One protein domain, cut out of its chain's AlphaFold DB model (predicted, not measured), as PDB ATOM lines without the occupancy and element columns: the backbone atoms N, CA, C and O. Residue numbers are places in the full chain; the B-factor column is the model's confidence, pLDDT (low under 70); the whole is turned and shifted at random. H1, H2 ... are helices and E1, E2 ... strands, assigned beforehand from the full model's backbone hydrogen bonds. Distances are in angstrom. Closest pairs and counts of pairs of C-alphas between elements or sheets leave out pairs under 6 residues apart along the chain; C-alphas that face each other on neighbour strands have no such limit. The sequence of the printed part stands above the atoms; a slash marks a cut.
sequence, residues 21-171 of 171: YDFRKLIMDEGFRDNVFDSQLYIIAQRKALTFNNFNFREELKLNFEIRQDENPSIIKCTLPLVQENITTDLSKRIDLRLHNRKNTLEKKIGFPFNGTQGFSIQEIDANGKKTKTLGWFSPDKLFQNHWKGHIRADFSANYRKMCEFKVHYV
ATOM      1  N   TYR A  21     -26.537  50.423  36.986       78.31
ATOM      2  CA  TYR A  21     -27.936  50.091  37.240       78.31
ATOM      3  C   TYR A  21     -28.081  48.796  38.044       78.31
ATOM      4  O   TYR A  21     -28.890  48.753  38.965       78.31
ATOM      5  N   ASP A  22     -27.314  47.756  37.709       76.50
ATOM      6  CA  ASP A  22     -27.378  46.481  38.429       76.50
ATOM      7  C   ASP A  22     -26.783  46.635  39.831       76.50
ATOM      8  O   ASP A  22     -27.384  46.164  40.789       76.50
ATOM      9  N   PHE A  23     -25.702  47.413  39.973       80.56
ATOM     10  CA  PHE A  23     -25.132  47.784  41.272       80.56
ATOM     11  C   PHE A  23     -26.163  48.434  42.197       80.56
ATOM     12  O   PHE A  23     -26.326  48.016  43.340       80.56
ATOM     13  N   ARG A  24     -26.943  49.394  41.681       81.00
ATOM     14  CA  ARG A  24     -28.017  50.049  42.449       81.00
ATOM     15  C   ARG A  24     -29.113  49.097  42.925       81.00
ATOM     16  O   ARG A  24     -29.777  49.403  43.906       81.00
ATOM     17  N   LYS A  25     -29.325  47.971  42.243       77.31
ATOM     18  CA  LYS A  25     -30.273  46.939  42.684       77.31
ATOM     19  C   LYS A  25     -29.634  45.966  43.665       77.31
ATOM     20  O   LYS A  25     -30.271  45.592  44.641       77.31
ATOM     21  N   LEU A  26     -28.396  45.562  43.395       76.75
ATOM     22  CA  LEU A  26     -27.675  44.564  44.180       76.75
ATOM     23  C   LEU A  26     -27.218  45.099  45.532       76.75
ATOM     24  O   LEU A  26     -27.153  44.327  46.471       76.75
ATOM     25  N   ILE A  27     -27.008  46.406  45.694       79.44
ATOM     26  CA  ILE A  27     -26.708  46.977  47.017       79.44
ATOM     27  C   ILE A  27     -27.839  46.765  48.043       79.44
ATOM     28  O   ILE A  27     -27.617  46.914  49.238       79.44
ATOM     29  N   MET A  28     -29.047  46.413  47.589       78.25
ATOM     30  CA  MET A  28     -30.175  46.060  48.457       78.25
ATOM     31  C   MET A  28     -30.217  44.564  48.812       78.25
ATOM     32  O   MET A  28     -31.015  44.173  49.656       78.25
ATOM     33  N   ASP A  29     -29.402  43.732  48.159       76.56
ATOM     34  CA  ASP A  29     -29.282  42.295  48.412       76.56
ATOM     35  C   ASP A  29     -28.293  42.050  49.562       76.56
ATOM     36  O   ASP A  29     -27.167  42.549  49.543       76.56
ATOM     37  N   GLU A  30     -28.728  41.305  50.578       76.62
ATOM     38  CA  GLU A  30     -27.957  41.072  51.807       76.62
ATOM     39  C   GLU A  30     -26.652  40.318  51.514       76.62
ATOM     40  O   GLU A  30     -25.571  40.783  51.865       76.62
ATOM     41  N   GLY A  31     -26.730  39.248  50.714       76.19
ATOM     42  CA  GLY A  31     -25.554  38.476  50.309       76.19
ATOM     43  C   GLY A  31     -24.565  39.275  49.456       76.19
ATOM     44  O   GLY A  31     -23.355  39.059  49.536       76.19
ATOM     45  N   PHE A  32     -25.037  40.220  48.639       77.94
ATOM     46  CA  PHE A  32     -24.151  41.153  47.945       77.94
ATOM     47  C   PHE A  32     -23.456  42.111  48.916       77.94
ATOM     48  O   PHE A  32     -22.240  42.275  48.815       77.94
ATOM     49  N   ARG A  33     -24.203  42.727  49.844       78.88
ATOM     50  CA  ARG A  33     -23.655  43.671  50.832       78.88
ATOM     51  C   ARG A  33     -22.551  43.039  51.663       78.88
ATOM     52  O   ARG A  33     -21.486  43.639  51.767       78.88
ATOM     53  N   ASP A  34     -22.775  41.833  52.168       79.06
ATOM     54  CA  ASP A  34     -21.796  41.126  52.997       79.06
ATOM     55  C   ASP A  34     -20.479  40.887  52.247       79.06
ATOM     56  O   ASP A  34     -19.399  41.022  52.813       79.06
ATOM     57  N   ASN A  35     -20.552  40.617  50.939       74.50
ATOM     58  CA  ASN A  35     -19.371  40.396  50.102       74.50
ATOM     59  C   ASN A  35     -18.579  41.670  49.772       74.50
ATOM     60  O   ASN A  35     -17.401  41.570  49.434       74.50
ATOM     61  N   VAL A  36     -19.207  42.851  49.793       77.94
ATOM     62  CA  VAL A  36     -18.553  44.114  49.393       77.94
ATOM     63  C   VAL A  36     -18.297  45.065  50.561       77.94
ATOM     64  O   VAL A  36     -17.646  46.086  50.361       77.94
ATOM     65  N   PHE A  37     -18.779  44.743  51.763       75.94
ATOM     66  CA  PHE A  37     -18.735  45.629  52.929       75.94
ATOM     67  C   PHE A  37     -17.320  46.106  53.289       75.94
ATOM     68  O   PHE A  37     -17.141  47.283  53.586       75.94
ATOM     69  N   ASP A  38     -16.320  45.227  53.197       76.56
ATOM     70  CA  ASP A  38     -14.915  45.542  53.514       76.56
ATOM     71  C   ASP A  38     -14.071  45.870  52.261       76.56
ATOM     72  O   ASP A  38     -12.844  45.797  52.252       76.56
ATOM     73  N   SER A  39     -14.722  46.201  51.138       75.25
ATOM     74  CA  SER A  39     -14.007  46.554  49.907       75.25
ATOM     75  C   SER A  39     -13.387  47.949  50.013       75.25
ATOM     76  O   SER A  39     -14.094  48.949  50.099       75.25
ATOM     77  N   GLN A  40     -12.056  48.024  49.933       77.00
ATOM     78  CA  GLN A  40     -11.297  49.284  49.996       77.00
ATOM     79  C   GLN A  40     -10.946  49.873  48.623       77.00
ATOM     80  O   GLN A  40     -10.381  50.961  48.537       77.00
ATOM     81  N   LEU A  41     -11.266  49.153  47.545       73.62
ATOM     82  CA  LEU A  41     -10.945  49.544  46.179       73.62
ATOM     83  C   LEU A  41     -12.197  49.523  45.307       73.62
ATOM     84  O   LEU A  41     -12.946  48.547  45.306       73.62
ATOM     85  N   TYR A  42     -12.385  50.578  44.516       73.88
ATOM     86  CA  TYR A  42     -13.449  50.656  43.526       73.88
ATOM     87  C   TYR A  42     -12.884  51.040  42.163       73.88
ATOM     88  O   TYR A  42     -12.247  52.073  42.008       73.88
ATOM     89  N   ILE A  43     -13.181  50.225  41.153       77.44
ATOM     90  CA  ILE A  43     -12.689  50.425  39.792       77.44
ATOM     91  C   ILE A  43     -13.831  50.946  38.920       77.44
ATOM     92  O   ILE A  43     -14.881  50.306  38.803       77.44
ATOM     93  N   ILE A  44     -13.601  52.066  38.230       79.12
ATOM     94  CA  ILE A  44     -14.478  52.519  37.144       79.12
ATOM     95  C   ILE A  44     -13.925  51.963  35.843       79.12
ATOM     96  O   ILE A  44     -12.887  52.398  35.337       79.12
ATOM     97  N   ALA A  45     -14.657  51.016  35.269       83.00
ATOM     98  CA  ALA A  45     -14.343  50.436  33.978       83.00
ATOM     99  C   ALA A  45     -15.562  50.477  33.053       83.00
ATOM    100  O   ALA A  45     -16.711  50.513  33.496       83.00
ATOM    101  N   GLN A  46     -15.309  50.485  31.749       84.12
ATOM    102  CA  GLN A  46     -16.339  50.539  30.722       84.12
ATOM    103  C   GLN A  46     -16.175  49.397  29.727       84.12
ATOM    104  O   GLN A  46     -15.068  49.028  29.338       84.12
ATOM    105  N   ARG A  47     -17.310  48.873  29.271       87.94
ATOM    106  CA  ARG A  47     -17.420  48.047  28.069       87.94
ATOM    107  C   ARG A  47     -18.830  48.166  27.501       87.94
ATOM    108  O   ARG A  47     -19.753  48.611  28.189       87.94
ATOM    109  N   LYS A  48     -19.020  47.695  26.271       88.94
ATOM    110  CA  LYS A  48     -20.351  47.542  25.680       88.94
ATOM    111  C   LYS A  48     -21.160  46.495  26.450       88.94
ATOM    112  O   LYS A  48     -20.614  45.490  26.917       88.94
ATOM    113  N   ALA A  49     -22.456  46.752  26.607       87.00
ATOM    114  CA  ALA A  49     -23.335  45.903  27.400       87.00
ATOM    115  C   ALA A  49     -23.495  44.516  26.768       87.00
ATOM    116  O   ALA A  49     -23.666  44.388  25.554       87.00
ATOM    117  N   LEU A  50     -23.494  43.492  27.619       92.12
ATOM    118  CA  LEU A  50     -23.915  42.157  27.231       92.12
ATOM    119  C   LEU A  50     -25.432  42.053  27.294       92.12
ATOM    120  O   LEU A  50     -26.083  42.641  28.160       92.12
ATOM    121  N   THR A  51     -25.987  41.275  26.379       92.75
ATOM    122  CA  THR A  51     -27.418  40.994  26.329       92.75
ATOM    123  C   THR A  51     -27.660  39.527  26.052       92.75
ATOM    124  O   THR A  51     -26.902  38.881  25.326       92.75
ATOM    125  N   PHE A  52     -28.752  39.027  26.606       93.62
ATOM    126  CA  PHE A  52     -29.322  37.763  26.202       93.62
ATOM    127  C   PHE A  52     -30.225  37.952  24.981       93.62
ATOM    128  O   PHE A  52     -31.016  38.898  24.906       93.62
ATOM    129  N   ASN A  53     -30.109  37.034  24.033       92.88
ATOM    130  CA  ASN A  53     -30.794  37.034  22.749       92.88
ATOM    131  C   ASN A  53     -31.311  35.632  22.439       92.88
ATOM    132  O   ASN A  53     -30.849  34.660  23.033       92.88
ATOM    133  N   ASN A  54     -32.263  35.524  21.514       91.06
ATOM    134  CA  ASN A  54     -32.835  34.250  21.073       91.06
ATOM    135  C   ASN A  54     -33.282  33.336  22.230       91.06
ATOM    136  O   ASN A  54     -33.075  32.125  22.199       91.06
ATOM    137  N   PHE A  55     -33.896  33.934  23.255       87.06
ATOM    138  CA  PHE A  55     -34.391  33.223  24.432       87.06
ATOM    139  C   PHE A  55     -35.431  32.161  24.037       87.06
ATOM    140  O   PHE A  55     -36.458  32.482  23.434       87.06
ATOM    141  N   ASN A  56     -35.169  30.903  24.388       82.50
ATOM    142  CA  ASN A  56     -35.961  29.740  24.008       82.50
ATOM    143  C   ASN A  56     -36.071  28.743  25.179       82.50
ATOM    144  O   ASN A  56     -35.066  28.337  25.753       82.50
ATOM    145  N   PHE A  57     -37.296  28.320  25.492       77.00
ATOM    146  CA  PHE A  57     -37.621  27.371  26.565       77.00
ATOM    147  C   PHE A  57     -38.458  26.186  26.036       77.00
ATOM    148  O   PHE A  57     -39.436  25.771  26.644       77.00
ATOM    149  N   ARG A  58     -38.139  25.697  24.829       67.44
ATOM    150  CA  ARG A  58     -38.874  24.594  24.175       67.44
ATOM    151  C   ARG A  58     -38.606  23.211  24.776       67.44
ATOM    152  O   ARG A  58     -39.441  22.334  24.615       67.44
ATOM    153  N   GLU A  59     -37.458  23.013  25.418       64.69
ATOM    154  CA  GLU A  59     -37.124  21.765  26.114       64.69
ATOM    155  C   GLU A  59     -37.475  21.915  27.595       64.69
ATOM    156  O   GLU A  59     -37.091  22.911  28.217       64.69
ATOM    157  N   GLU A  60     -38.207  20.950  28.159       72.00
ATOM    158  CA  GLU A  60     -38.644  20.999  29.556       72.00
ATOM    159  C   GLU A  60     -37.451  21.265  30.487       72.00
ATOM    160  O   GLU A  60     -36.459  20.537  30.504       72.00
ATOM    161  N   LEU A  61     -37.550  22.359  31.252       82.00
ATOM    162  CA  LEU A  61     -36.605  22.755  32.301       82.00
ATOM    163  C   LEU A  61     -35.188  23.119  31.822       82.00
ATOM    164  O   LEU A  61     -34.275  23.226  32.647       82.00
ATOM    165  N   LYS A  62     -34.993  23.387  30.527       90.12
ATOM    166  CA  LYS A  62     -33.745  23.954  29.993       90.12
ATOM    167  C   LYS A  62     -33.998  25.269  29.288       90.12
ATOM    168  O   LYS A  62     -34.850  25.390  28.411       90.12
ATOM    169  N   LEU A  63     -33.194  26.258  29.642       90.94
ATOM    170  CA  LEU A  63     -33.265  27.578  29.058       90.94
ATOM    171  C   LEU A  63     -32.115  27.780  28.075       90.94
ATOM    172  O   LEU A  63     -30.951  27.735  28.457       90.94
ATOM    173  N   ASN A  64     -32.451  28.021  26.814       93.62
ATOM    174  CA  ASN A  64     -31.489  28.255  25.748       93.62
ATOM    175  C   ASN A  64     -31.492  29.733  25.358       93.62
ATOM    176  O   ASN A  64     -32.553  30.336  25.190       93.62
ATOM    177  N   PHE A  65     -30.315  30.325  25.210       94.88
ATOM    178  CA  PHE A  65     -30.159  31.703  24.750       94.88
ATOM    179  C   PHE A  65     -28.769  31.931  24.168       94.88
ATOM    180  O   PHE A  65     -27.853  31.121  24.296       94.88
ATOM    181  N   GLU A  66     -28.605  33.081  23.539       96.38
ATOM    182  CA  GLU A  66     -27.333  33.599  23.075       96.38
ATOM    183  C   GLU A  66     -26.914  34.794  23.919       96.38
ATOM    184  O   GLU A  66     -27.714  35.691  24.183       96.38
ATOM    185  N   ILE A  67     -25.643  34.851  24.293       96.00
ATOM    186  CA  ILE A  67     -25.030  36.036  24.878       96.00
ATOM    187  C   ILE A  67     -24.295  36.767  23.764       96.00
ATOM    188  O   ILE A  67     -23.455  36.190  23.067       96.00
ATOM    189  N   ARG A  68     -24.644  38.041  23.588       94.88
ATOM    190  CA  ARG A  68     -24.061  38.927  22.578       94.88
ATOM    191  C   ARG A  68     -23.614  40.232  23.216       94.88
ATOM    192  O   ARG A  68     -24.210  40.687  24.196       94.88
ATOM    193  N   GLN A  69     -22.609  40.848  22.613       92.19
ATOM    194  CA  GLN A  69     -22.118  42.174  22.960       92.19
ATOM    195  C   GLN A  69     -22.204  43.069  21.726       92.19
ATOM    196  O   GLN A  69     -21.899  42.624  20.623       92.19
ATOM    197  N   ASP A  70     -22.620  44.317  21.914       86.81
ATOM    198  CA  ASP A  70     -22.632  45.294  20.826       86.81
ATOM    199  C   ASP A  70     -21.221  45.479  20.243       86.81
ATOM    200  O   ASP A  70     -20.245  45.484  20.995       86.81
ATOM    201  N   GLU A  71     -21.127  45.594  18.916       84.94
ATOM    202  CA  GLU A  71     -19.867  45.692  18.148       84.94
ATOM    203  C   GLU A  71     -18.900  44.491  18.290       84.94
ATOM    204  O   GLU A  71     -17.784  44.528  17.773       84.94
ATOM    205  N   ASN A  72     -19.319  43.394  18.927       86.94
ATOM    206  CA  ASN A  72     -18.550  42.152  19.005       86.94
ATOM    207  C   ASN A  72     -19.219  41.071  18.137       86.94
ATOM    208  O   ASN A  72     -20.363  40.703  18.409       86.94
ATOM    209  N   PRO A  73     -18.533  40.506  17.126       88.31
ATOM    210  CA  PRO A  73     -19.118  39.469  16.274       88.31
ATOM    211  C   PRO A  73     -19.284  38.119  16.992       88.31
ATOM    212  O   PRO A  73     -19.931  37.216  16.466       88.31
ATOM    213  N   SER A  74     -18.693  37.954  18.178       91.00
ATOM    214  CA  SER A  74     -18.757  36.706  18.935       91.00
ATOM    215  C   SER A  74     -20.167  36.468  19.475       91.00
ATOM    216  O   SER A  74     -20.751  37.327  20.137       91.00
ATOM    217  N   ILE A  75     -20.684  35.260  19.258       94.81
ATOM    218  CA  ILE A  75     -21.962  34.800  19.807       94.81
ATOM    219  C   ILE A  75     -21.674  33.584  20.680       94.81
ATOM    220  O   ILE A  75     -21.142  32.586  20.195       94.81
ATOM    221  N   ILE A  76     -22.044  33.656  21.958       96.50
ATOM    222  CA  ILE A  76     -21.936  32.518  22.875       96.50
ATOM    223  C   ILE A  76     -23.325  31.927  23.049       96.50
ATOM    224  O   ILE A  76     -24.195  32.558  23.649       96.50
ATOM    225  N   LYS A  77     -23.551  30.722  22.528       96.88
ATOM    226  CA  LYS A  77     -24.777  29.975  22.818       96.88
ATOM    227  C   LYS A  77     -24.649  29.367  24.206       96.88
ATOM    228  O   LYS A  77     -23.571  28.900  24.575       96.88
ATOM    229  N   CYS A  78     -25.731  29.407  24.963       96.38
ATOM    230  CA  CYS A  78     -25.778  28.924  26.327       96.38
ATOM    231  C   CYS A  78     -27.025  28.073  26.541       96.38
ATOM    232  O   CYS A  78     -28.130  28.486  26.174       96.38
ATOM    233  N   THR A  79     -26.836  26.938  27.204       95.38
ATOM    234  CA  THR A  79     -27.910  26.122  27.767       95.38
ATOM    235  C   THR A  79     -27.795  26.161  29.285       95.38
ATOM    236  O   THR A  79     -26.780  25.771  29.857       95.38
ATOM    237  N   LEU A  80     -28.835  26.660  29.946       94.50
ATOM    238  CA  LEU A  80     -28.944  26.719  31.398       94.50
ATOM    239  C   LEU A  80     -29.994  25.702  31.871       94.50
ATOM    240  O   LEU A  80     -31.194  25.947  31.704       94.50
ATOM    241  N   PRO A  81     -29.580  24.576  32.476       93.19
ATOM    242  CA  PRO A  81     -30.496  23.683  33.177       93.19
ATOM    243  C   PRO A  81     -31.138  24.419  34.357       93.19
ATOM    244  O   PRO A  81     -30.434  24.990  35.186       93.19
ATOM    245  N   LEU A  82     -32.464  24.418  34.462       90.44
ATOM    246  CA  LEU A  82     -33.146  25.052  35.595       90.44
ATOM    247  C   LEU A  82     -33.097  24.178  36.855       90.44
ATOM    248  O   LEU A  82     -33.117  24.712  37.958       90.44
ATOM    249  N   VAL A  83     -32.980  22.855  36.696       90.62
ATOM    250  CA  VAL A  83     -32.879  21.907  37.815       90.62
ATOM    251  C   VAL A  83     -31.440  21.813  38.305       90.62
ATOM    252  O   VAL A  83     -30.603  21.107  37.737       90.62
ATOM    253  N   GLN A  84     -31.147  22.559  39.360       92.50
ATOM    254  CA  GLN A  84     -29.870  22.576  40.064       92.50
ATOM    255  C   GLN A  84     -30.025  23.276  41.416       92.50
ATOM    256  O   GLN A  84     -30.887  24.134  41.575       92.50
ATOM    257  N   GLU A  85     -29.147  22.945  42.363       88.44
ATOM    258  CA  GLU A  85     -29.190  23.402  43.761       88.44
ATOM    259  C   GLU A  85     -29.390  24.919  43.916       88.44
ATOM    260  O   GLU A  85     -30.270  25.356  44.650       88.44
ATOM    261  N   ASN A  86     -28.653  25.722  43.143       86.19
ATOM    262  CA  ASN A  86     -28.696  27.186  43.220       86.19
ATOM    263  C   ASN A  86     -29.763  27.843  42.314       86.19
ATOM    264  O   ASN A  86     -29.726  29.057  42.104       86.19
ATOM    265  N   ILE A  87     -30.697  27.064  41.748       87.25
ATOM    266  CA  ILE A  87     -31.885  27.571  41.035       87.25
ATOM    267  C   ILE A  87     -33.147  26.913  41.593       87.25
ATOM    268  O   ILE A  87     -33.918  27.557  42.294       87.25
ATOM    269  N   THR A  88     -33.385  25.645  41.262       84.81
ATOM    270  CA  THR A  88     -34.486  24.859  41.813       84.81
ATOM    271  C   THR A  88     -34.113  23.386  41.889       84.81
ATOM    272  O   THR A  88     -33.471  22.833  40.996       84.81
ATOM    273  N   THR A  89     -34.572  22.730  42.944       81.50
ATOM    274  CA  THR A  89     -34.595  21.269  43.071       81.50
ATOM    275  C   THR A  89     -36.022  20.736  43.202       81.50
ATOM    276  O   THR A  89     -36.223  19.527  43.166       81.50
ATOM    277  N   ASP A  90     -37.009  21.625  43.343       80.81
ATOM    278  CA  ASP A  90     -38.417  21.296  43.541       80.81
ATOM    279  C   ASP A  90     -39.196  21.542  42.243       80.81
ATOM    280  O   ASP A  90     -39.363  22.676  41.789       80.81
ATOM    281  N   LEU A  91     -39.651  20.447  41.637       79.88
ATOM    282  CA  LEU A  91     -40.438  20.445  40.404       79.88
ATOM    283  C   LEU A  91     -41.944  20.346  40.652       79.88
ATOM    284  O   LEU A  91     -42.716  20.363  39.697       79.88
ATOM    285  N   SER A  92     -42.381  20.258  41.911       80.06
ATOM    286  CA  SER A  92     -43.811  20.238  42.244       80.06
ATOM    287  C   SER A  92     -44.488  21.594  42.028       80.06
ATOM    288  O   SER A  92     -45.716  21.684  41.986       80.06
ATOM    289  N   LYS A  93     -43.692  22.657  41.873       78.62
ATOM    290  CA  LYS A  93     -44.156  24.036  41.754       78.62
ATOM    291  C   LYS A  93     -43.945  24.581  40.354       78.62
ATOM    292  O   LYS A  93     -43.028  24.202  39.628       78.62
ATOM    293  N   ARG A  94     -44.796  25.536  39.987       82.50
ATOM    294  CA  ARG A  94     -44.698  26.221  38.702       82.50
ATOM    295  C   ARG A  94     -43.515  27.188  38.713       82.50
ATOM    296  O   ARG A  94     -43.355  27.973  39.647       82.50
ATOM    297  N   ILE A  95     -42.734  27.166  37.636       81.75
ATOM    298  CA  ILE A  95     -41.593  28.059  37.429       81.75
ATOM    299  C   ILE A  95     -41.931  29.043  36.315       81.75
ATOM    300  O   ILE A  95     -42.176  28.640  35.179       81.75
ATOM    301  N   ASP A  96     -41.890  30.332  36.634       84.56
ATOM    302  CA  ASP A  96     -42.087  31.411  35.674       84.56
ATOM    303  C   ASP A  96     -40.766  32.140  35.395       84.56
ATOM    304  O   ASP A  96     -39.985  32.466  36.296       84.56
ATOM    305  N   LEU A  97     -40.542  32.447  34.117       85.00
ATOM    306  CA  LEU A  97     -39.431  33.268  33.653       85.00
ATOM    307  C   LEU A  97     -39.919  34.689  33.390       85.00
ATOM    308  O   LEU A  97     -40.826  34.913  32.589       85.00
ATOM    309  N   ARG A  98     -39.276  35.673  34.023       85.38
ATOM    310  CA  ARG A  98     -39.504  37.094  33.731       85.38
ATOM    311  C   ARG A  98     -38.274  37.704  33.092       85.38
ATOM    312  O   ARG A  98     -37.198  37.701  33.686       85.38
ATOM    313  N   LEU A  99     -38.446  38.258  31.898       86.12
ATOM    314  CA  LEU A  99     -37.389  38.958  31.180       86.12
ATOM    315  C   LEU A  99     -37.356  40.430  31.594       86.12
ATOM    316  O   LEU A  99     -38.368  41.128  31.562       86.12
ATOM    317  N   HIS A 100     -36.169  40.912  31.940       83.88
ATOM    318  CA  HIS A 100     -35.895  42.298  32.296       83.88
ATOM    319  C   HIS A 100     -35.232  42.981  31.110       83.88
ATOM    320  O   HIS A 100     -34.010  42.925  30.941       83.88
ATOM    321  N   ASN A 101     -36.048  43.622  30.274       77.69
ATOM    322  CA  ASN A 101     -35.546  44.428  29.173       77.69
ATOM    323  C   ASN A 101     -35.841  45.915  29.401       77.69
ATOM    324  O   ASN A 101     -36.992  46.338  29.410       77.69
ATOM    325  N   ARG A 102     -34.787  46.718  29.558       70.00
ATOM    326  CA  ARG A 102     -34.854  48.168  29.795       70.00
ATOM    327  C   ARG A 102     -35.381  48.947  28.586       70.00
ATOM    328  O   ARG A 102     -35.823  50.075  28.751       70.00
ATOM    329  N   LYS A 103     -35.315  48.365  27.384       68.31
ATOM    330  CA  LYS A 103     -35.866  48.944  26.147       68.31
ATOM    331  C   LYS A 103     -37.339  48.574  25.928       68.31
ATOM    332  O   LYS A 103     -37.947  49.098  24.999       68.31
ATOM    333  N   ASN A 104     -37.897  47.675  26.746       62.84
ATOM    334  CA  ASN A 104     -39.306  47.295  26.697       62.84
ATOM    335  C   ASN A 104     -40.132  48.396  27.368       62.84
ATOM    336  O   ASN A 104     -40.173  48.499  28.594       62.84
ATOM    337  N   THR A 105     -40.737  49.254  26.556       60.97
ATOM    338  CA  THR A 105     -41.714  50.254  26.998       60.97
ATOM    339  C   THR A 105     -43.123  49.734  26.718       60.97
ATOM    340  O   THR A 105     -43.297  48.787  25.951       60.97
ATOM    341  N   LEU A 106     -44.153  50.366  27.297       60.41
ATOM    342  CA  LEU A 106     -45.560  50.045  26.994       60.41
ATOM    343  C   LEU A 106     -45.856  50.069  25.480       60.41
ATOM    344  O   LEU A 106     -46.676  49.291  24.999       60.41
ATOM    345  N   GLU A 107     -45.135  50.914  24.740       55.47
ATOM    346  CA  GLU A 107     -45.225  51.110  23.289       55.47
ATOM    347  C   GLU A 107     -44.382  50.109  22.475       55.47
ATOM    348  O   GLU A 107     -44.671  49.863  21.307       55.47
ATOM    349  N   LYS A 108     -43.340  49.511  23.072       60.59
ATOM    350  CA  LYS A 108     -42.413  48.575  22.412       60.59
ATOM    351  C   LYS A 108     -42.390  47.234  23.131       60.59
ATOM    352  O   LYS A 108     -41.391  46.865  23.746       60.59
ATOM    353  N   LYS A 109     -43.490  46.489  23.003       58.44
ATOM    354  CA  LYS A 109     -43.558  45.096  23.458       58.44
ATOM    355  C   LYS A 109     -42.625  44.229  22.620       58.44
ATOM    356  O   LYS A 109     -42.720  44.187  21.397       58.44
ATOM    357  N   ILE A 110     -41.733  43.514  23.291       64.44
ATOM    358  CA  ILE A 110     -40.812  42.580  22.645       64.44
ATOM    359  C   ILE A 110     -41.542  41.254  22.434       64.44
ATOM    360  O   ILE A 110     -42.068  40.682  23.387       64.44
ATOM    361  N   GLY A 111     -41.580  40.788  21.186       66.06
ATOM    362  CA  GLY A 111     -42.137  39.490  20.806       66.06
ATOM    363  C   GLY A 111     -41.091  38.375  20.799       66.06
ATOM    364  O   GLY A 111     -39.892  38.620  20.918       66.06
ATOM    365  N   PHE A 112     -41.558  37.139  20.641       70.44
ATOM    366  CA  PHE A 112     -40.687  35.989  20.414       70.44
ATOM    367  C   PHE A 112     -40.040  36.064  19.010       70.44
ATOM    368  O   PHE A 112     -40.754  36.370  18.054       70.44
ATOM    369  N   PRO A 113     -38.740  35.743  18.842       71.88
ATOM    370  CA  PRO A 113     -37.774  35.409  19.889       71.88
ATOM    371  C   PRO A 113     -37.334  36.649  20.678       71.88
ATOM    372  O   PRO A 113     -37.046  37.704  20.111       71.88
ATOM    373  N   PHE A 114     -37.258  36.513  22.005       82.88
ATOM    374  CA  PHE A 114     -36.930  37.640  22.873       82.88
ATOM    375  C   PHE A 114     -35.449  38.016  22.739       82.88
ATOM    376  O   PHE A 114     -34.561  37.211  23.034       82.88
ATOM    377  N   ASN A 115     -35.198  39.255  22.313       86.19
ATOM    378  CA  ASN A 115     -33.869  39.777  22.000       86.19
ATOM    379  C   ASN A 115     -33.506  41.011  22.832       86.19
ATOM    380  O   ASN A 115     -34.371  41.765  23.286       86.19
ATOM    381  N   GLY A 116     -32.202  41.228  23.009       86.69
ATOM    382  CA  GLY A 116     -31.650  42.402  23.679       86.69
ATOM    383  C   GLY A 116     -31.988  42.500  25.169       86.69
ATOM    384  O   GLY A 116     -31.998  43.606  25.708       86.69
ATOM    385  N   THR A 117     -32.297  41.384  25.826       88.25
ATOM    386  CA  THR A 117     -32.691  41.334  27.239       88.25
ATOM    387  C   THR A 117     -31.463  41.526  28.136       88.25
ATOM    388  O   THR A 117     -30.466  40.825  27.969       88.25
ATOM    389  N   GLN A 118     -31.498  42.464  29.091       87.75
ATOM    390  CA  GLN A 118     -30.347  42.735  29.980       87.75
ATOM    391  C   GLN A 118     -30.282  41.791  31.184       87.75
ATOM    392  O   GLN A 118     -29.223  41.627  31.784       87.75
ATOM    393  N   GLY A 119     -31.398  41.165  31.543       89.62
ATOM    394  CA  GLY A 119     -31.421  40.149  32.581       89.62
ATOM    395  C   GLY A 119     -32.729  39.385  32.613       89.62
ATOM    396  O   GLY A 119     -33.686  39.737  31.930       89.62
ATOM    397  N   PHE A 120     -32.800  38.352  33.432       89.69
ATOM    398  CA  PHE A 120     -34.029  37.613  33.684       89.69
ATOM    399  C   PHE A 120     -34.087  37.172  35.144       89.69
ATOM    400  O   PHE A 120     -33.065  37.100  35.827       89.69
ATOM    401  N   SER A 121     -35.289  36.906  35.640       89.00
ATOM    402  CA  SER A 121     -35.500  36.260  36.933       89.00
ATOM    403  C   SER A 121     -36.307  34.990  36.770       89.00
ATOM    404  O   SER A 121     -37.235  34.940  35.960       89.00
ATOM    405  N   ILE A 122     -35.969  34.013  37.596       88.94
ATOM    406  CA  ILE A 122     -36.675  32.751  37.754       88.94
ATOM    407  C   ILE A 122     -37.496  32.873  39.032       88.94
ATOM    408  O   ILE A 122     -36.957  33.221  40.087       88.94
ATOM    409  N   GLN A 123     -38.797  32.637  38.928       88.06
ATOM    410  CA  GLN A 123     -39.720  32.735  40.048       88.06
ATOM    411  C   GLN A 123     -40.464  31.424  40.236       88.06
ATOM    412  O   GLN A 123     -40.972  30.845  39.283       88.06
ATOM    413  N   GLU A 124     -40.543  30.994  41.483       86.12
ATOM    414  CA  GLU A 124     -41.435  29.940  41.926       86.12
ATOM    415  C   GLU A 124     -42.798  30.555  42.219       86.12
ATOM    416  O   GLU A 124     -42.888  31.558  42.936       86.12
ATOM    417  N   ILE A 125     -43.846  29.955  41.668       82.75
ATOM    418  CA  ILE A 125     -45.230  30.329  41.926       82.75
ATOM    419  C   ILE A 125     -45.898  29.184  42.681       82.75
ATOM    420  O   ILE A 125     -45.888  28.039  42.229       82.75
ATOM    421  N   ASP A 126     -46.483  29.513  43.833       77.06
ATOM    422  CA  ASP A 126     -47.292  28.574  44.612       77.06
ATOM    423  C   ASP A 126     -48.493  28.060  43.790       77.06
ATOM    424  O   ASP A 126     -48.982  28.754  42.897       77.06
ATOM    425  N   ALA A 127     -49.020  26.879  44.117       68.50
ATOM    426  CA  ALA A 127     -50.130  26.231  43.407       68.50
ATOM    427  C   ALA A 127     -51.375  27.134  43.283       68.50
ATOM    428  O   ALA A 127     -52.132  27.041  42.319       68.50
ATOM    429  N   ASN A 128     -51.548  28.063  44.227       71.38
ATOM    430  CA  ASN A 128     -52.641  29.035  44.256       71.38
ATOM    431  C   ASN A 128     -52.349  30.344  43.491       71.38
ATOM    432  O   ASN A 128     -53.146  31.280  43.557       71.38
ATOM    433  N   GLY A 129     -51.188  30.485  42.843       69.19
ATOM    434  CA  GLY A 129     -50.804  31.662  42.049       69.19
ATOM    435  C   GLY A 129     -50.500  32.946  42.838       69.19
ATOM    436  O   GLY A 129     -50.114  33.949  42.243       69.19
ATOM    437  N   LYS A 130     -50.688  32.955  44.166       68.12
ATOM    438  CA  LYS A 130     -50.687  34.181  44.990       68.12
ATOM    439  C   LYS A 130     -49.323  34.597  45.534       68.12
ATOM    440  O   LYS A 130     -49.103  35.786  45.750       68.12
ATOM    441  N   LYS A 131     -48.421  33.650  45.798       68.62
ATOM    442  CA  LYS A 131     -47.080  33.941  46.321       68.62
ATOM    443  C   LYS A 131     -46.035  33.605  45.273       68.62
ATOM    444  O   LYS A 131     -46.071  32.531  44.680       68.62
ATOM    445  N   THR A 132     -45.115  34.547  45.078       77.19
ATOM    446  CA  THR A 132     -43.961  34.380  44.196       77.19
ATOM    447  C   THR A 132     -42.690  34.453  45.027       77.19
ATOM    448  O   THR A 132     -42.501  35.403  45.787       77.19
ATOM    449  N   LYS A 133     -41.832  33.440  44.911       83.94
ATOM    450  CA  LYS A 133     -40.487  33.445  45.489       83.94
ATOM    451  C   LYS A 133     -39.495  33.575  44.343       83.94
ATOM    452  O   LYS A 133     -39.527  32.787  43.405       83.94
ATOM    453  N   THR A 134     -38.620  34.577  44.392       85.31
ATOM    454  CA  THR A 134     -37.547  34.679  43.394       85.31
ATOM    455  C   THR A 134     -36.490  33.636  43.723       85.31
ATOM    456  O   THR A 134     -35.891  33.684  44.791       85.31
ATOM    457  N   LEU A 135     -36.297  32.692  42.810       86.06
ATOM    458  CA  LEU A 135     -35.304  31.629  42.927       86.06
ATOM    459  C   LEU A 135     -33.928  32.096  42.455       86.06
ATOM    460  O   LEU A 135     -32.903  31.717  43.006       86.06
ATOM    461  N   GLY A 136     -33.909  32.961  41.444       85.75
ATOM    462  CA  GLY A 136     -32.674  33.519  40.924       85.75
ATOM    463  C   GLY A 136     -32.919  34.731  40.045       85.75
ATOM    464  O   GLY A 136     -33.969  34.881  39.418       85.75
ATOM    465  N   TRP A 137     -31.917  35.599  39.981       89.12
ATOM    466  CA  TRP A 137     -31.847  36.699  39.026       89.12
ATOM    467  C   TRP A 137     -30.485  36.674  38.351       89.12
ATOM    468  O   TRP A 137     -29.470  36.560  39.044       89.12
ATOM    469  N   PHE A 138     -30.480  36.811  37.028       90.25
ATOM    470  CA  PHE A 138     -29.295  36.708  36.188       90.25
ATOM    471  C   PHE A 138     -29.215  37.874  35.203       90.25
ATOM    472  O   PHE A 138     -30.144  38.128  34.437       90.25
ATOM    473  N   SER A 139     -28.063  38.535  35.184       91.44
ATOM    474  CA  SER A 139     -27.519  39.236  34.017       91.44
ATOM    475  C   SER A 139     -26.455  38.343  33.358       91.44
ATOM    476  O   SER A 139     -26.033  37.362  33.984       91.44
ATOM    477  N   PRO A 140     -25.974  38.651  32.137       92.81
ATOM    478  CA  PRO A 140     -24.873  37.893  31.544       92.81
ATOM    479  C   PRO A 140     -23.629  37.848  32.443       92.81
ATOM    480  O   PRO A 140     -23.039  36.788  32.618       92.81
ATOM    481  N   ASP A 141     -23.290  38.963  33.099       89.06
ATOM    482  CA  ASP A 141     -22.158  39.034  34.034       89.06
ATOM    483  C   ASP A 141     -22.334  38.135  35.248       89.06
ATOM    484  O   ASP A 141     -21.439  37.363  35.591       89.06
ATOM    485  N   LYS A 142     -23.508  38.203  35.883       88.19
ATOM    486  CA  LYS A 142     -23.799  37.379  37.055       88.19
ATOM    487  C   LYS A 142     -23.815  35.894  36.696       88.19
ATOM    488  O   LYS A 142     -23.358  35.074  37.486       88.19
ATOM    489  N   LEU A 143     -24.297  35.546  35.501       93.12
ATOM    490  CA  LEU A 143     -24.260  34.177  34.998       93.12
ATOM    491  C   LEU A 143     -22.816  33.691  34.808       93.12
ATOM    492  O   LEU A 143     -22.470  32.637  35.334       93.12
ATOM    493  N   PHE A 144     -21.966  34.461  34.121       91.94
ATOM    494  CA  PHE A 144     -20.552  34.109  33.939       91.94
ATOM    495  C   PHE A 144     -19.815  33.960  35.265       91.94
ATOM    496  O   PHE A 144     -19.023  33.031  35.428       91.94
ATOM    497  N   GLN A 145     -20.086  34.851  36.218       87.19
ATOM    498  CA  GLN A 145     -19.469  34.789  37.533       87.19
ATOM    499  C   GLN A 145     -19.908  33.552  38.312       87.19
ATOM    500  O   GLN A 145     -19.062  32.834  38.840       87.19
ATOM    501  N   ASN A 146     -21.216  33.298  38.383       89.94
ATOM    502  CA  ASN A 146     -21.751  32.139  39.089       89.94
ATOM    503  C   ASN A 146     -21.277  30.831  38.456       89.94
ATOM    504  O   ASN A 146     -21.006  29.879  39.180       89.94
ATOM    505  N   HIS A 147     -21.134  30.792  37.131       92.44
ATOM    506  CA  HIS A 147     -20.547  29.652  36.442       92.44
ATOM    507  C   HIS A 147     -19.069  29.459  36.800       92.44
ATOM    508  O   HIS A 147     -18.677  28.371  37.205       92.44
ATOM    509  N   TRP A 148     -18.251  30.516  36.726       87.50
ATOM    510  CA  TRP A 148     -16.832  30.432  37.088       87.50
ATOM    511  C   TRP A 148     -16.645  30.005  38.553       87.50
ATOM    512  O   TRP A 148     -15.835  29.131  38.843       87.50
ATOM    513  N   LYS A 149     -17.442  30.540  39.483       86.94
ATOM    514  CA  LYS A 149     -17.403  30.135  40.897       86.94
ATOM    515  C   LYS A 149     -17.964  28.725  41.158       86.94
ATOM    516  O   LYS A 149     -17.952  28.280  42.298       86.94
ATOM    517  N   GLY A 150     -18.481  28.030  40.141       89.94
ATOM    518  CA  GLY A 150     -19.085  26.702  40.284       89.94
ATOM    519  C   GLY A 150     -20.462  26.703  40.956       89.94
ATOM    520  O   GLY A 150     -21.006  25.640  41.234       89.94
ATOM    521  N   HIS A 151     -21.057  27.874  41.198       90.69
ATOM    522  CA  HIS A 151     -22.387  27.988  41.796       90.69
ATOM    523  C   HIS A 151     -23.488  27.568  40.819       90.69
ATOM    524  O   HIS A 151     -24.534  27.079  41.229       90.69
ATOM    525  N   ILE A 152     -23.287  27.785  39.519       93.75
ATOM    526  CA  ILE A 152     -24.275  27.458  38.491       93.75
ATOM    527  C   ILE A 152     -23.626  26.613  37.409       93.75
ATOM    528  O   ILE A 152     -22.577  26.961  36.874       93.75
ATOM    529  N   ARG A 153     -24.299  25.527  37.040       94.94
ATOM    530  CA  ARG A 153     -23.972  24.729  35.860       94.94
ATOM    531  C   ARG A 153     -24.671  25.339  34.650       94.94
ATOM    532  O   ARG A 153     -25.889  25.517  34.673       94.94
ATOM    533  N   ALA A 154     -23.897  25.675  33.624       95.56
ATOM    534  CA  ALA A 154     -24.374  26.202  32.352       95.56
ATOM    535  C   ALA A 154     -23.404  25.783  31.241       95.56
ATOM    536  O   ALA A 154     -22.192  25.899  31.412       95.56
ATOM    537  N   ASP A 155     -23.935  25.327  30.111       95.81
ATOM    538  CA  ASP A 155     -23.129  24.868  28.982       95.81
ATOM    539  C   ASP A 155     -22.953  26.009  27.982       95.81
ATOM    540  O   ASP A 155     -23.917  26.442  27.347       95.81
ATOM    541  N   PHE A 156     -21.721  26.496  27.831       96.75
ATOM    542  CA  PHE A 156     -21.373  27.549  26.875       96.75
ATOM    543  C   PHE A 156     -20.721  26.956  25.627       96.75
ATOM    544  O   PHE A 156     -19.776  26.175  25.719       96.75
ATOM    545  N   SER A 157     -21.159  27.380  24.441       96.75
ATOM    546  CA  SER A 157     -20.634  26.865  23.168       96.75
ATOM    547  C   SER A 157     -19.193  27.277  22.863       96.75
ATOM    548  O   SER A 157     -18.588  26.745  21.938       96.75
ATOM    549  N   ALA A 158     -18.669  28.285  23.561       93.31
ATOM    550  CA  ALA A 158     -17.323  28.799  23.371       93.31
ATOM    551  C   ALA A 158     -16.841  29.549  24.619       93.31
ATOM    552  O   ALA A 158     -17.623  29.921  25.497       93.31
ATOM    553  N   ASN A 159     -15.534  29.809  24.669       89.38
ATOM    554  CA  ASN A 159     -14.923  30.618  25.715       89.38
ATOM    555  C   ASN A 159     -15.414  32.076  25.630       89.38
ATOM    556  O   ASN A 159     -15.273  32.730  24.596       89.38
ATOM    557  N   TYR A 160     -15.955  32.594  26.733       90.25
ATOM    558  CA  TYR A 160     -16.518  33.943  26.829       90.25
ATOM    559  C   TYR A 160     -15.545  34.998  27.389       90.25
ATOM    560  O   TYR A 160     -15.940  36.141  27.598       90.25
ATOM    561  N   ARG A 161     -14.261  34.672  27.596       86.25
ATOM    562  CA  ARG A 161     -13.257  35.573  28.199       86.25
ATOM    563  C   ARG A 161     -13.163  36.935  27.508       86.25
ATOM    564  O   ARG A 161     -13.105  37.942  28.200       86.25
ATOM    565  N   LYS A 162     -13.214  36.978  26.171       85.06
ATOM    566  CA  LYS A 162     -13.174  38.241  25.406       85.06
ATOM    567  C   LYS A 162     -14.354  39.166  25.716       85.06
ATOM    568  O   LYS A 162     -14.225  40.379  25.653       85.06
ATOM    569  N   MET A 163     -15.510  38.607  26.083       88.81
ATOM    570  CA  MET A 163     -16.678  39.395  26.492       88.81
ATOM    571  C   MET A 163     -16.499  40.020  27.883       88.81
ATOM    572  O   MET A 163     -17.220  40.953  28.232       88.81
ATOM    573  N   CYS A 164     -15.541  39.531  28.672       85.19
ATOM    574  CA  CYS A 164     -15.189  40.024  30.002       85.19
ATOM    575  C   CYS A 164     -14.034  41.039  29.981       85.19
ATOM    576  O   CYS A 164     -13.488  41.349  31.035       85.19
ATOM    577  N   GLU A 165     -13.644  41.550  28.813       85.19
ATOM    578  CA  GLU A 165     -12.631  42.599  28.701       85.19
ATOM    579  C   GLU A 165     -13.258  43.981  28.936       85.19
ATOM    580  O   GLU A 165     -14.344  44.294  28.436       85.19
ATOM    581  N   PHE A 166     -12.570  44.814  29.719       85.38
ATOM    582  CA  PHE A 166     -13.011  46.159  30.074       85.38
ATOM    583  C   PHE A 166     -11.906  47.174  29.807       85.38
ATOM    584  O   PHE A 166     -10.724  46.904  30.030       85.38
ATOM    585  N   LYS A 167     -12.301  48.382  29.413       85.06
ATOM    586  CA  LYS A 167     -11.436  49.556  29.462       85.06
ATOM    587  C   LYS A 167     -11.488  50.139  30.871       85.06
ATOM    588  O   LYS A 167     -12.531  50.636  31.290       85.06
ATOM    589  N   VAL A 168     -10.380  50.075  31.603       82.62
ATOM    590  CA  VAL A 168     -10.262  50.706  32.924       82.62
ATOM    591  C   VAL A 168     -10.032  52.204  32.739       82.62
ATOM    592  O   VAL A 168      -9.184  52.610  31.948       82.62
ATOM    593  N   HIS A 169     -10.812  53.019  33.446       78.56
ATOM    594  CA  HIS A 169     -10.678  54.477  33.446       78.56
ATOM    595  C   HIS A 169     -10.063  54.995  34.741       78.56
ATOM    596  O   HIS A 169      -9.310  55.964  34.705       78.56
ATOM    597  N   TYR A 170     -10.397  54.363  35.867       76.00
ATOM    598  CA  TYR A 170      -9.950  54.756  37.195       76.00
ATOM    599  C   TYR A 170      -9.877  53.529  38.109       76.00
ATOM    600  O   TYR A 170     -10.716  52.630  37.983       76.00
ATOM    601  N   VAL A 171      -8.888  53.517  39.002       75.00
ATOM    602  CA  VAL A 171      -8.664  52.527  40.066       75.00
ATOM    603  C   VAL A 171      -8.576  53.283  41.380       75.00
ATOM    604  O   VAL A 171      -7.855  54.306  41.391       75.00
TER     605      VAL A 171
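This is residues 21 to 171 of the 171 residues of an uncharacterized protein of Flavobacteriaceae bacterium R33 (UniProt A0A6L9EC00). Two small, strongly twisted sheets, E2 E3 E4 and E5 E6 E7, make a loose V; they come near each other at E2 and E6 and spread apart toward E4 and E7. The short helix H3 sits at one end of this V and grazes both sheets with its first residues, while H1, H2 and the two-stranded ladder E1 E8 lie farther out. The printed part has 151 residues, with four named helices and eight named strands in the order H1 H2 E1 E2 E3 E4 E5 E6 E7 H3 H4 E8; the class is mixed, and all three sheets are antiparallel. The whole is compact, with a radius of gyration of the C-alphas of 16.4 A, and it spans 50 by 38 by 35 A.

Begin with the sheet of E2, residues 50 to 59, E3, residues 62 to 69, and E4, residues 75 to 81. It is a meander, each strand the antiparallel neighbour of the one before, and E3 is its inner strand. In the hairpin E2 and E3, look at N 53 and O 66, 2.7 A apart and within hydrogen-bond range; in the hairpin E3 and E4, look at N 65 and O 78, 3.0 A apart. E2 bends by 50 degrees at residue 54. The second meander is E5, residues 94 to 100, E6, residues 119 to 125, and E7, residues 132 to 138, with E6 inner. In its hairpins you find N 98 and O 121 at 2.9 A and N 122 and O 136 at 2.8 A. Between the sheets, the closest C-alphas of E2 and E6 are those of Phe 52 and Gly 119, 7.1 A apart, while E2 and E5 are apart. H3, residues 140 to 148, only grazes each sheet; its closest C-alphas to E2 are those of Pro 140 and Leu 50, 6.1 A, and to E6 those of Pro 140 and Gly 119, 7.0 A. H4, residues 161 to 164, only grazes the sheet E2 E3 E4, with Met 163 and Gln 69 closest to E3 at 7.1 A between C-alphas; H3 and H4 are near each other. Farther out, E1, residues 44 to 46, and E8, residues 167 to 170, are antiparallel neighbours, with N 46 and O 167 at 2.8 A. H1, residues 21 to 26, and H2, residues 30 to 36, are close but not clearly touching, with the C-alphas of Leu 26 and Phe 32 closest at 6.2 A; they run opposite ways at a steep tilt of 69 degrees, only just short of about perpendicular. In H1 and H3 every O i to N i+4 pair is within hydrogen-bond range, in H2 2 of 3, and H4 is too short for such a pair.

Find C-alpha 50 at (-23.915, 42.157, 27.231); from there E2 runs 24.3 A to C-alpha 59. E3 covers 22.7 A, E4, E5 and E6 19.4 A each, and E7 16.9 A. H3 runs 12.3 A from C-alpha 140 at (-24.873, 37.893, 31.544), and H2 10.2 A. E8 ends at C-alpha 170, at (-9.950, 54.756, 37.195).

The C-alphas farthest apart are those of Asn 128 and Tyr 170, 50.3 A. The printed part has no cut, and it ends at residue 171, the chain's last. Look for the long links at residues 82 to 93, 101 to 118 and 149 to 160; in the last, residues 155 to 156 pair antiparallel with residues 78 to 79 of E4. The mean pLDDT of the printed part is 83.4, and residues 58 to 59, 103 to 111, 127 and 129 to 131 are under 70.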